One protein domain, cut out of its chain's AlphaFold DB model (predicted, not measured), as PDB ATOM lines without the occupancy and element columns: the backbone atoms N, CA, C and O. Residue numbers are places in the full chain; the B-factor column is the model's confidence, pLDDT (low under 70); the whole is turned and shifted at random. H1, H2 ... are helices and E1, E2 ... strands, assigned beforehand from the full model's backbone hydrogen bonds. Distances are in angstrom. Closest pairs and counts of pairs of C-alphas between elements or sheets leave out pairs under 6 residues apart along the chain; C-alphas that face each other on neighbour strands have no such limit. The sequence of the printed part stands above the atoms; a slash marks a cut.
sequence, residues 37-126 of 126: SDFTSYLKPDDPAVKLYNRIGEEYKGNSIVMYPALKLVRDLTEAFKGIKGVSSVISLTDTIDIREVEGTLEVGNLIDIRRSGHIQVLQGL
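What this domain is: This is residues 37 to 126 of the 126 residues of an uncharacterized protein of Candidatus Poribacteria bacterium (UniProt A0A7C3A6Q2). Separate pieces string out into a rod: helices H1 and H2 at one end, H3 near the middle, then a hairpin of antiparallel strands E1 and E2, with residues 115 to 126 sticking out as a tail. Of 90 printed residues, under half are in these five named elements, class mixed. The whole is extended: radius of gyration of the C-alphas 20.9 A, spans 72 by 28 by 27 A.

How they stand to each other: H1, residues 39 to 42, is close but not clearly touching H2, residues 48 to 60; the closest C-alphas, Thr 40 and Val 50, are 7.9 A apart. H3, residues 71 to 82, is apart from both. E1, residues 97 to 102, and E2, residues 105 to 110, form a hairpin; N 98 and O 109, 2.8 A apart, are within hydrogen-bond range. So is every O i to N i+4 pair in H2 and H3.

Where its parts are: H1 begins at C-alpha 39 (101.465, 139.690, 56.253); E2 ends at C-alpha 110 (97.247, 141.626, 94.728). First to last C-alpha, H2 measures 17.9 A.

The domain as a whole: The printed part has no cut. The link H3 to E1 is long. Residues 61 to 67 and 114 to 126 have pLDDT under 70.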
ATOM      1  N   SER A  37      95.633 136.749  54.826       78.62
ATOM      2  CA  SER A  37      95.777 137.834  55.807       78.62
ATOM      3  C   SER A  37      97.117 137.808  56.540       78.62
ATOM      4  O   SER A  37      97.407 138.723  57.308       78.62
ATOM      5  N   ASP A  38      97.932 136.778  56.323       79.31
ATOM      6  CA  ASP A  38      99.233 136.678  56.959       79.31
ATOM      7  C   ASP A  38     100.238 137.573  56.232       79.31
ATOM      8  O   ASP A  38     100.783 137.219  55.183       79.31
ATOM      9  N   PHE A  39     100.495 138.752  56.806       78.19
ATOM     10  CA  PHE A  39     101.465 139.690  56.253       78.19
ATOM     11  C   PHE A  39     102.877 139.089  56.172       78.19
ATOM     12  O   PHE A  39     103.644 139.417  55.264       78.19
ATOM     13  N   THR A  40     103.224 138.180  57.088       77.12
ATOM     14  CA  THR A  40     104.561 137.575  57.132       77.12
ATOM     15  C   THR A  40     104.834 136.701  55.909       77.12
ATOM     16  O   THR A  40     105.979 136.603  55.472       77.12
ATOM     17  N   SER A  41     103.783 136.166  55.278       80.19
ATOM     18  CA  SER A  41     103.880 135.366  54.051       80.19
ATOM     19  C   SER A  41     104.357 136.154  52.824       80.19
ATOM     20  O   SER A  41     104.820 135.557  51.852       80.19
ATOM     21  N   TYR A  42     104.283 137.489  52.863       84.81
ATOM     22  CA  TYR A  42     104.805 138.358  51.806       84.81
ATOM     23  C   TYR A  42     106.291 138.700  51.993       84.81
ATOM     24  O   TYR A  42     106.896 139.324  51.118       84.81
ATOM     25  N   LEU A  43     106.890 138.316  53.125       87.88
ATOM     26  CA  LEU A  43     108.301 138.551  53.413       87.88
ATOM     27  C   LEU A  43     109.177 137.465  52.773       87.88
ATOM     28  O   LEU A  43     108.730 136.350  52.512       87.88
ATOM     29  N   LYS A  44     110.454 137.782  52.521       86.88
ATOM     30  CA  LYS A  44     111.417 136.822  51.959       86.88
ATOM     31  C   LYS A  44     111.662 135.687  52.966       86.88
ATOM     32  O   LYS A  44     112.240 135.961  54.016       86.88
ATOM     33  N   PRO A  45     111.317 134.424  52.651       82.38
ATOM     34  CA  PRO A  45     111.439 133.321  53.610       82.38
ATOM     35  C   PRO A  45     112.881 133.044  54.044       82.38
ATOM     36  O   PRO A  45     113.118 132.556  55.146       82.38
ATOM     37  N   ASP A  46     113.849 133.356  53.179       88.31
ATOM     38  CA  ASP A  46     115.270 133.120  53.431       88.31
ATOM     39  C   ASP A  46     115.983 134.227  54.197       88.31
ATOM     40  O   ASP A  46     117.140 134.047  54.580       88.31
ATOM     41  N   ASP A  47     115.300 135.338  54.461       91.69
ATOM     42  CA  ASP A  47     115.866 136.416  55.250       91.69
ATOM     43  C   ASP A  47     116.094 135.945  56.705       91.69
ATOM     44  O   ASP A  47     115.176 135.411  57.343       91.69
ATOM     45  N   PRO A  48     117.309 136.107  57.260       91.19
ATOM     46  CA  PRO A  48     117.619 135.660  58.614       91.19
ATOM     47  C   PRO A  48     116.743 136.332  59.683       91.19
ATOM     48  O   PRO A  48     116.432 135.690  60.689       91.19
ATOM     49  N   ALA A  49     116.290 137.574  59.472       88.94
ATOM     50  CA  ALA A  49     115.392 138.258  60.399       88.94
ATOM     51  C   ALA A  49     113.985 137.638  60.389       88.94
ATOM     52  O   ALA A  49     113.382 137.473  61.448       88.94
ATOM     53  N   VAL A  50     113.488 137.220  59.219       87.50
ATOM     54  CA  VAL A  50     112.192 136.528  59.081       87.50
ATOM     55  C   VAL A  50     112.243 135.152  59.746       87.50
ATOM     56  O   VAL A  50     111.334 134.791  60.492       87.50
ATOM     57  N   LYS A  51     113.338 134.403  59.559       89.62
ATOM     58  CA  LYS A  51     113.545 133.103  60.224       89.62
ATOM     59  C   LYS A  51     113.586 133.234  61.746       89.62
ATOM     60  O   LYS A  51     113.001 132.405  62.444       89.62
ATOM     61  N   LEU A  52     114.262 134.263  62.259       88.56
ATOM     62  CA  LEU A  52     114.308 134.540  63.693       88.56
ATOM     63  C   LEU A  52     112.925 134.926  64.230       88.56
ATOM     64  O   LEU A  52     112.495 134.374  65.239       88.56
ATOM     65  N   TYR A  53     112.219 135.822  63.538       84.69
ATOM     66  CA  TYR A  53     110.871 136.247  63.909       84.69
ATOM     67  C   TYR A  53     109.895 135.065  63.978       84.69
ATOM     68  O   TYR A  53     109.223 134.890  64.992       84.69
ATOM     69  N   ASN A  54     109.877 134.209  62.951       85.75
ATOM     70  CA  ASN A  54     109.005 133.034  62.908       85.75
ATOM     71  C   ASN A  54     109.338 132.034  64.019       85.75
ATOM     72  O   ASN A  54     108.430 131.551  64.688       85.75
ATOM     73  N   ARG A  55     110.630 131.775  64.274       86.00
ATOM     74  CA  ARG A  55     111.063 130.897  65.371       86.00
ATOM     75  C   ARG A  55     110.608 131.427  66.729       86.00
ATOM     76  O   ARG A  55     110.042 130.672  67.505       86.00
ATOM     77  N   ILE A  56     110.819 132.716  67.008       85.88
ATOM     78  CA  ILE A  56     110.385 133.334  68.271       85.88
ATOM     79  C   ILE A  56     108.855 133.291  68.387       85.88
ATOM     80  O   ILE A  56     108.325 132.986  69.454       85.88
ATOM     81  N   GLY A  57     108.137 133.568  67.298       80.25
ATOM     82  CA  GLY A  57     106.678 133.493  67.253       80.25
ATOM     83  C   GLY A  57     106.139 132.088  67.534       80.25
ATOM     84  O   GLY A  57     105.156 131.961  68.257       80.25
ATOM     85  N   GLU A  58     106.788 131.046  67.016       82.94
ATOM     86  CA  GLU A  58     106.406 129.644  67.222       82.94
ATOM     87  C   GLU A  58     106.779 129.136  68.625       82.94
ATOM     88  O   GLU A  58     105.953 128.526  69.305       82.94
ATOM     89  N   GLU A  59     107.995 129.441  69.082       84.06
ATOM     90  CA  GLU A  59     108.550 128.973  70.355       84.06
ATOM     91  C   GLU A  59     107.911 129.675  71.562       84.06
ATOM     92  O   GLU A  59     107.595 129.032  72.562       84.06
ATOM     93  N   TYR A  60     107.639 130.979  71.451       81.25
ATOM     94  CA  TYR A  60     107.068 131.791  72.533       81.25
ATOM     95  C   TYR A  60     105.595 132.169  72.309       81.25
ATOM     96  O   TYR A  60     105.027 132.905  73.114       81.25
ATOM     97  N   LYS A  61     104.964 131.667  71.235       66.19
ATOM     98  CA  LYS A  61     103.537 131.846  70.902       66.19
ATOM     99  C   LYS A  61     103.026 133.294  70.945       66.19
ATOM    100  O   LYS A  61     101.917 133.526  71.410       66.19
ATOM    101  N   GLY A  62     103.809 134.227  70.395       58.97
ATOM    102  CA  GLY A  62     103.409 135.600  70.046       58.97
ATOM    103  C   GLY A  62     102.942 136.498  71.205       58.97
ATOM    104  O   GLY A  62     101.911 136.269  71.822       58.97
ATOM    105  N   ASN A  63     103.639 137.615  71.435       61.81
ATOM    106  CA  ASN A  63     103.162 138.671  72.331       61.81
ATOM    107  C   ASN A  63     102.529 139.808  71.511       61.81
ATOM    108  O   ASN A  63     103.239 140.574  70.858       61.81
ATOM    109  N   SER A  64     101.202 139.932  71.531       60.25
ATOM    110  CA  SER A  64     100.515 141.132  71.044       60.25
ATOM    111  C   SER A  64     100.470 142.167  72.165       60.25
ATOM    112  O   SER A  64      99.709 142.023  73.122       60.25
ATOM    113  N   ILE A  65     101.276 143.222  72.050       62.25
ATOM    114  CA  ILE A  65     101.266 144.316  73.022       62.25
ATOM    115  C   ILE A  65     100.118 145.260  72.671       62.25
ATOM    116  O   ILE A  65     100.130 145.905  71.624       62.25
ATOM    117  N   VAL A  66      99.141 145.368  73.570       62.84
ATOM    118  CA  VAL A  66      98.094 146.389  73.501       62.84
ATOM    119  C   VAL A  66      98.221 147.289  74.721       62.84
ATOM    120  O   VAL A  66      98.202 146.818  75.857       62.84
ATOM    121  N   MET A  67      98.380 148.593  74.490       67.88
ATOM    122  CA  MET A  67      98.513 149.576  75.561       67.88
ATOM    123  C   MET A  67      97.150 150.175  75.900       67.88
ATOM    124  O   MET A  67      96.508 150.797  75.054       67.88
ATOM    125  N   TYR A  68      96.728 150.012  77.153       73.12
ATOM    126  CA  TYR A  68      95.489 150.583  77.672       73.12
ATOM    127  C   TYR A  68      95.796 151.623  78.757       73.12
ATOM    128  O   TYR A  68      96.556 151.326  79.677       73.12
ATOM    129  N   PRO A  69      95.188 152.822  78.708       72.88
ATOM    130  CA  PRO A  69      95.479 153.893  79.664       72.88
ATOM    131  C   PRO A  69      94.866 153.675  81.059       72.88
ATOM    132  O   PRO A  69      95.182 154.422  81.981       72.88
ATOM    133  N   ALA A  70      93.980 152.686  81.243       82.75
ATOM    134  CA  ALA A  70      93.204 152.523  82.472       82.75
ATOM    135  C   ALA A  70      93.375 151.134  83.109       82.75
ATOM    136  O   ALA A  70      92.987 150.120  82.531       82.75
ATOM    137  N   LEU A  71      93.845 151.099  84.362       83.00
ATOM    138  CA  LEU A  71      93.986 149.871  85.165       83.00
ATOM    139  C   LEU A  71      92.658 149.121  85.368       83.00
ATOM    140  O   LEU A  71      92.636 147.893  85.417       83.00
ATOM    141  N   LYS A  72      91.531 149.843  85.433       85.50
ATOM    142  CA  LYS A  72      90.197 149.229  85.503       85.50
ATOM    143  C   LYS A  72      89.891 148.396  84.256       85.50
ATOM    144  O   LYS A  72      89.406 147.279  84.381       85.50
ATOM    145  N   LEU A  73      90.228 148.918  83.076       85.25
ATOM    146  CA  LEU A  73      90.034 148.209  81.813       85.25
ATOM    147  C   LEU A  73      90.905 146.948  81.753       85.25
ATOM    148  O   LEU A  73      90.422 145.901  81.343       85.25
ATOM    149  N   VAL A  74      92.151 147.021  82.232       86.50
ATOM    150  CA  VAL A  74      93.046 145.854  82.324       86.50
ATOM    151  C   VAL A  74      92.435 144.751  83.193       86.50
ATOM    152  O   VAL A  74      92.443 143.589  82.792       86.50
ATOM    153  N   ARG A  75      91.850 145.096  84.346       86.81
ATOM    154  CA  ARG A  75      91.160 144.131  85.216       86.81
ATOM    155  C   ARG A  75      89.939 143.515  84.535       86.81
ATOM    156  O   ARG A  75      89.785 142.298  84.541       86.81
ATOM    157  N   ASP A  76      89.083 144.345  83.947       88.56
ATOM    158  CA  ASP A  76      87.842 143.878  83.325       88.56
ATOM    159  C   ASP A  76      88.145 142.961  82.114       88.56
ATOM    160  O   ASP A  76      87.492 141.934  81.933       88.56
ATOM    161  N   LEU A  77      89.203 143.260  81.347       88.44
ATOM    162  CA  LEU A  77      89.729 142.380  80.296       88.44
ATOM    163  C   LEU A  77      90.316 141.083  80.860       88.44
ATOM    164  O   LEU A  77      90.084 140.017  80.299       88.44
ATOM    165  N   THR A  78      91.056 141.160  81.969       88.94
ATOM    166  CA  THR A  78      91.645 139.985  82.630       88.94
ATOM    167  C   THR A  78      90.558 138.972  82.996       88.94
ATOM    168  O   THR A  78      90.667 137.800  82.642       88.94
ATOM    169  N   GLU A  79      89.477 139.427  83.633       89.00
ATOM    170  CA  GLU A  79      88.341 138.572  83.999       89.00
ATOM    171  C   GLU A  79      87.604 138.021  82.774       89.00
ATOM    172  O   GLU A  79      87.281 136.833  82.726       89.00
ATOM    173  N   ALA A  80      87.402 138.846  81.743       90.38
ATOM    174  CA  ALA A  80      86.790 138.389  80.499       90.38
ATOM    175  C   ALA A  80      87.619 137.282  79.820       90.38
ATOM    176  O   ALA A  80      87.056 136.283  79.372       90.38
ATOM    177  N   PHE A  81      88.949 137.421  79.778       89.00
ATOM    178  CA  PHE A  81      89.838 136.451  79.133       89.00
ATOM    179  C   PHE A  81      89.974 135.136  79.909       89.00
ATOM    180  O   PHE A  81      90.050 134.083  79.276       89.00
ATOM    181  N   LYS A  82      89.928 135.157  81.251       89.38
ATOM    182  CA  LYS A  82      89.922 133.933  82.079       89.38
ATOM    183  C   LYS A  82      88.745 133.004  81.752       89.38
ATOM    184  O   LYS A  82      88.866 131.792  81.892       89.38
ATOM    185  N   GLY A  83      87.613 133.563  81.317       88.38
ATOM    186  CA  GLY A  83      86.405 132.804  80.976       88.38
ATOM    187  C   GLY A  83      86.403 132.175  79.578       88.38
ATOM    188  O   GLY A  83      85.483 131.422  79.249       88.38
ATOM    189  N   ILE A  84      87.393 132.469  78.728       92.69
ATOM    190  CA  ILE A  84      87.401 131.998  77.339       92.69
ATOM    191  C   ILE A  84      87.922 130.562  77.265       92.69
ATOM    192  O   ILE A  84      89.064 130.260  77.611       92.69
ATOM    193  N   LYS A  85      87.096 129.664  76.717       87.69
ATOM    194  CA  LYS A  85      87.491 128.279  76.443       87.69
ATOM    195  C   LYS A  85      88.688 128.249  75.485       87.69
ATOM    196  O   LYS A  85      88.573 128.671  74.339       87.69
ATOM    197  N   GLY A  86      89.809 127.699  75.949       84.25
ATOM    198  CA  GLY A  86      91.064 127.613  75.191       84.25
ATOM    199  C   GLY A  86      92.161 128.561  75.684       84.25
ATOM    200  O   GLY A  86      93.308 128.399  75.279       84.25
ATOM    201  N   VAL A  87      91.847 129.491  76.589       85.50
ATOM    202  CA  VAL A  87      92.854 130.286  77.300       85.50
ATOM    203  C   VAL A  87      93.385 129.468  78.477       85.50
ATOM    204  O   VAL A  87      92.621 129.061  79.348       85.50
ATOM    205  N   SER A  88      94.690 129.191  78.491       83.00
ATOM    206  CA  SER A  88      95.330 128.390  79.546       83.00
ATOM    207  C   SER A  88      95.612 129.185  80.819       83.00
ATOM    208  O   SER A  88      95.532 128.641  81.916       83.00
ATOM    209  N   SER A  89      95.975 130.459  80.681       82.25
ATOM    210  CA  SER A  89      96.264 131.355  81.798       82.25
ATOM    211  C   SER A  89      96.204 132.811  81.344       82.25
ATOM    212  O   SER A  89      96.489 133.131  80.190       82.25
ATOM    213  N   VAL A  90      95.840 133.698  82.269       85.88
ATOM    214  CA  VAL A  90      95.896 135.153  82.093       85.88
ATOM    215  C   VAL A  90      96.663 135.710  83.284       85.88
ATOM    216  O   VAL A  90      96.284 135.451  84.420       85.88
ATOM    217  N   ILE A  91      97.752 136.438  83.033       83.56
ATOM    218  CA  ILE A  91      98.577 137.075  84.071       83.56
ATOM    219  C   ILE A  91      98.446 138.586  83.901       83.56
ATOM    220  O   ILE A  91      98.601 139.105  82.796       83.56
ATOM    221  N   SER A  92      98.144 139.295  84.985       84.88
ATOM    222  CA  SER A  92      97.843 140.727  84.966       84.88
ATOM    223  C   SER A  92      98.365 141.405  86.223       84.88
ATOM    224  O   SER A  92      98.295 140.834  87.304       84.88
ATOM    225  N   LEU A  93      98.797 142.665  86.114       84.06
ATOM    226  CA  LEU A  93      99.249 143.472  87.260       84.06
ATOM    227  C   LEU A  93      98.212 143.549  88.392       84.06
ATOM    228  O   LEU A  93      98.567 143.715  89.553       84.06
ATOM    229  N   THR A  94      96.928 143.438  88.046       84.56
ATOM    230  CA  THR A  94      95.810 143.513  88.999       84.56
ATOM    231  C   THR A  94      95.434 142.164  89.617       84.56
ATOM    232  O   THR A  94      94.573 142.129  90.492       84.56
ATOM    233  N   ASP A  95      96.053 141.075  89.156       81.31
ATOM    234  CA  ASP A  95      95.731 139.683  89.509       81.31
ATOM    235  C   ASP A  95      96.969 138.868  89.938       81.31
ATOM    236  O   ASP A  95      96.864 137.703  90.308       81.31
ATOM    237  N   THR A  96      98.158 139.475  89.903       85.19
ATOM    238  CA  THR A  96      99.390 138.895  90.443       85.19
ATOM    239  C   THR A  96      99.370 138.950  91.966       85.19
ATOM    240  O   THR A  96      99.166 140.023  92.533       85.19
ATOM    241  N   ILE A  97      99.626 137.814  92.618       83.38
ATOM    242  CA  ILE A  97      99.738 137.713  94.079       83.38
ATOM    243  C   ILE A  97     101.000 138.449  94.551       83.38
ATOM    244  O   ILE A  97     102.088 138.216  94.027       83.38
ATOM    245  N   ASP A  98     100.840 139.300  95.559       85.81
ATOM    246  CA  ASP A  98     101.904 139.986  96.284       85.81
ATOM    247  C   ASP A  98     101.839 139.602  97.767       85.81
ATOM    248  O   ASP A  98     100.768 139.615  98.384       85.81
ATOM    249  N   ILE A  99     102.986 139.216  98.325       86.62
ATOM    250  CA  ILE A  99     103.124 138.797  99.721       86.62
ATOM    251  C   ILE A  99     104.110 139.749 100.374       86.62
ATOM    252  O   ILE A  99     105.277 139.809  99.985       86.62
ATOM    253  N   ARG A 100     103.638 140.474 101.383       86.69
ATOM    254  CA  ARG A 100     104.432 141.491 102.066       86.69
ATOM    255  C   ARG A 100     104.126 141.517 103.551       86.69
ATOM    256  O   ARG A 100     103.020 141.204 103.984       86.69
ATOM    257  N   GLU A 101     105.125 141.899 104.327       86.31
ATOM    258  CA  GLU A 101     104.967 142.129 105.755       86.31
ATOM    259  C   GLU A 101     104.457 143.555 105.979       86.31
ATOM    260  O   GLU A 101     105.067 144.524 105.523       86.31
ATOM    261  N   VAL A 102     103.321 143.680 106.661       83.25
ATOM    262  CA  VAL A 102     102.729 144.957 107.066       83.25
ATOM    263  C   VAL A 102     102.489 144.883 108.569       83.25
ATOM    264  O   VAL A 102     101.835 143.958 109.047       83.25
ATOM    265  N   GLU A 103     103.071 145.824 109.315       84.44
ATOM    266  CA  GLU A 103     102.923 145.925 110.778       84.44
ATOM    267  C   GLU A 103     103.270 144.627 111.542       84.44
ATOM    268  O   GLU A 103     102.679 144.311 112.570       84.44
ATOM    269  N   GLY A 104     104.251 143.859 111.048       83.50
ATOM    270  CA  GLY A 104     104.679 142.598 111.670       83.50
ATOM    271  C   GLY A 104     103.779 141.395 111.361       83.50
ATOM    272  O   GLY A 104     103.991 140.309 111.897       83.50
ATOM    273  N   THR A 105     102.782 141.565 110.488       80.31
ATOM    274  CA  THR A 105     101.919 140.494 109.978       80.31
ATOM    275  C   THR A 105     102.131 140.271 108.485       80.31
ATOM    276  O   THR A 105     102.301 141.213 107.714       80.31
ATOM    277  N   LEU A 106     102.111 139.006 108.060       87.88
ATOM    278  CA  LEU A 106     102.152 138.649 106.643       87.88
ATOM    279  C   LEU A 106     100.780 138.910 106.011       87.88
ATOM    280  O   LEU A 106      99.810 138.219 106.323       87.88
ATOM    281  N   GLU A 107     100.707 139.884 105.105       85.88
ATOM    282  CA  GLU A 107      99.537 140.131 104.263       85.88
ATOM    283  C   GLU A 107      99.734 139.477 102.887       85.88
ATOM    284  O   GLU A 107     100.782 139.624 102.251       85.88
ATOM    285  N   VAL A 108      98.699 138.781 102.405       86.62
ATOM    286  CA  VAL A 108      98.618 138.258 101.033       86.62
ATOM    287  C   VAL A 108      97.551 139.053 100.289       86.62
ATOM    288  O   VAL A 108      96.396 139.097 100.716       86.62
ATOM    289  N   GLY A 109      97.929 139.684  99.180       83.44
ATOM    290  CA  GLY A 109      97.028 140.496  98.365       83.44
ATOM    291  C   GLY A 109      97.421 140.494  96.893       83.44
ATOM    292  O   GLY A 109      98.224 139.675  96.458       83.44
ATOM    293  N   ASN A 110      96.850 141.417  96.119       84.62
ATOM    294  CA  ASN A 110      97.247 141.626  94.728       84.62
ATOM    295  C   ASN A 110      98.324 142.715  94.642       84.62
ATOM    296  O   ASN A 110      98.282 143.686  95.399       84.62
ATOM    297  N   LEU A 111      99.222 142.594  93.663       84.19
ATOM    298  CA  LEU A 111     100.310 143.540  93.401       84.19
ATOM    299  C   LEU A 111      99.802 144.976  93.206       84.19
ATOM    300  O   LEU A 111     100.388 145.925  93.725       84.19
ATOM    301  N   ILE A 112      98.684 145.140  92.493       84.50
ATOM    302  CA  ILE A 112      97.953 146.407  92.406       84.50
ATOM    303  C   ILE A 112      96.510 146.188  92.851       84.50
ATOM    304  O   ILE A 112      95.704 145.589  92.134       84.50
ATOM    305  N   ASP A 113      96.161 146.748  94.007       77.06
ATOM    306  CA  ASP A 113      94.793 146.749  94.512       77.06
ATOM    307  C   ASP A 113      94.050 148.038  94.121       77.06
ATOM    308  O   ASP A 113      94.205 149.097  94.731       77.06
ATOM    309  N   ILE A 114      93.189 147.937  93.105       69.25
ATOM    310  CA  ILE A 114      92.337 149.048  92.649       69.25
ATOM    311  C   ILE A 114      91.185 149.318  93.641       69.25
ATOM    312  O   ILE A 114      90.608 150.406  93.625       69.25
ATOM    313  N   ARG A 115      90.831 148.374  94.532       63.97
ATOM    314  CA  ARG A 115      89.752 148.563  95.523       63.97
ATOM    315  C   ARG A 115      90.180 149.464  96.687       63.97
ATOM    316  O   ARG A 115      89.339 150.192  97.208       63.97
ATOM    317  N   ARG A 116      91.467 149.485  97.062       54.28
ATOM    318  CA  ARG A 116      91.996 150.324  98.163       54.28
ATOM    319  C   ARG A 116      92.039 151.830  97.859       54.28
ATOM    320  O   ARG A 116      92.098 152.628  98.791       54.28
ATOM    321  N   SER A 117      91.943 152.249  96.595       46.47
ATOM    322  CA  SER A 117      92.063 153.670  96.210       46.47
ATOM    323  C   SER A 117      90.914 154.574  96.702       46.47
ATOM    324  O   SER A 117      90.987 155.787  96.514       46.47
ATOM    325  N   GLY A 118      89.863 154.027  97.324       40.78
ATOM    326  CA  GLY A 118      88.738 154.799  97.872       40.78
ATOM    327  C   GLY A 118      88.860 155.217  99.345       40.78
ATOM    328  O   GLY A 118      87.996 155.947  99.817       40.78
ATOM    329  N   HIS A 119      89.888 154.776 100.084       38.12
ATOM    330  CA  HIS A 119      89.933 154.935 101.551       38.12
ATOM    331  C   HIS A 119      90.962 155.945 102.097       38.12
ATOM    332  O   HIS A 119      91.010 156.155 103.306       38.12
ATOM    333  N   ILE A 120      91.727 156.648 101.254       44.62
ATOM    334  CA  ILE A 120      92.743 157.627 101.710       44.62
ATOM    335  C   ILE A 120      92.170 159.059 101.824       44.62
ATOM    336  O   ILE A 120      92.806 160.019 101.405       44.62
ATOM    337  N   GLN A 121      90.957 159.244 102.363       41.91
ATOM    338  CA  GLN A 121      90.420 160.600 102.617       41.91
ATOM    339  C   GLN A 121      89.784 160.840 103.996       41.91
ATOM    340  O   GLN A 121      89.286 161.935 104.220       41.91
ATOM    341  N   VAL A 122      89.818 159.906 104.957       43.69
ATOM    342  CA  VAL A 122      89.046 160.097 106.213       43.69
ATOM    343  C   VAL A 122      89.894 160.289 107.480       43.69
ATOM    344  O   VAL A 122      89.341 160.396 108.562       43.69
ATOM    345  N   LEU A 123      91.224 160.419 107.395       40.31
ATOM    346  CA  LEU A 123      92.062 160.639 108.593       40.31
ATOM    347  C   LEU A 123      92.997 161.853 108.493       40.31
ATOM    348  O   LEU A 123      94.154 161.790 108.894       40.31
ATOM    349  N   GLN A 124      92.486 162.978 107.988       40.59
ATOM    350  CA  GLN A 124      93.013 164.308 108.315       40.59
ATOM    351  C   GLN A 124      91.839 165.269 108.503       40.59
ATOM    352  O   GLN A 124      91.393 165.920 107.563       40.59
ATOM    353  N   GLY A 125      91.293 165.307 109.715       43.78
ATOM    354  CA  GLY A 125      90.193 166.206 110.050       43.78
ATOM    355  C   GLY A 125      89.414 165.760 111.274       43.78
ATOM    356  O   GLY A 125      88.238 165.445 111.136       43.78
ATOM    357  N   LEU A 126      90.081 165.705 112.430       37.72
ATOM    358  CA  LEU A 126      89.525 165.932 113.771       37.72
ATOM    359  C   LEU A 126      90.673 166.051 114.777       37.72
ATOM    360  O   LEU A 126      91.571 165.182 114.733       37.72
TER     361      LEU A 126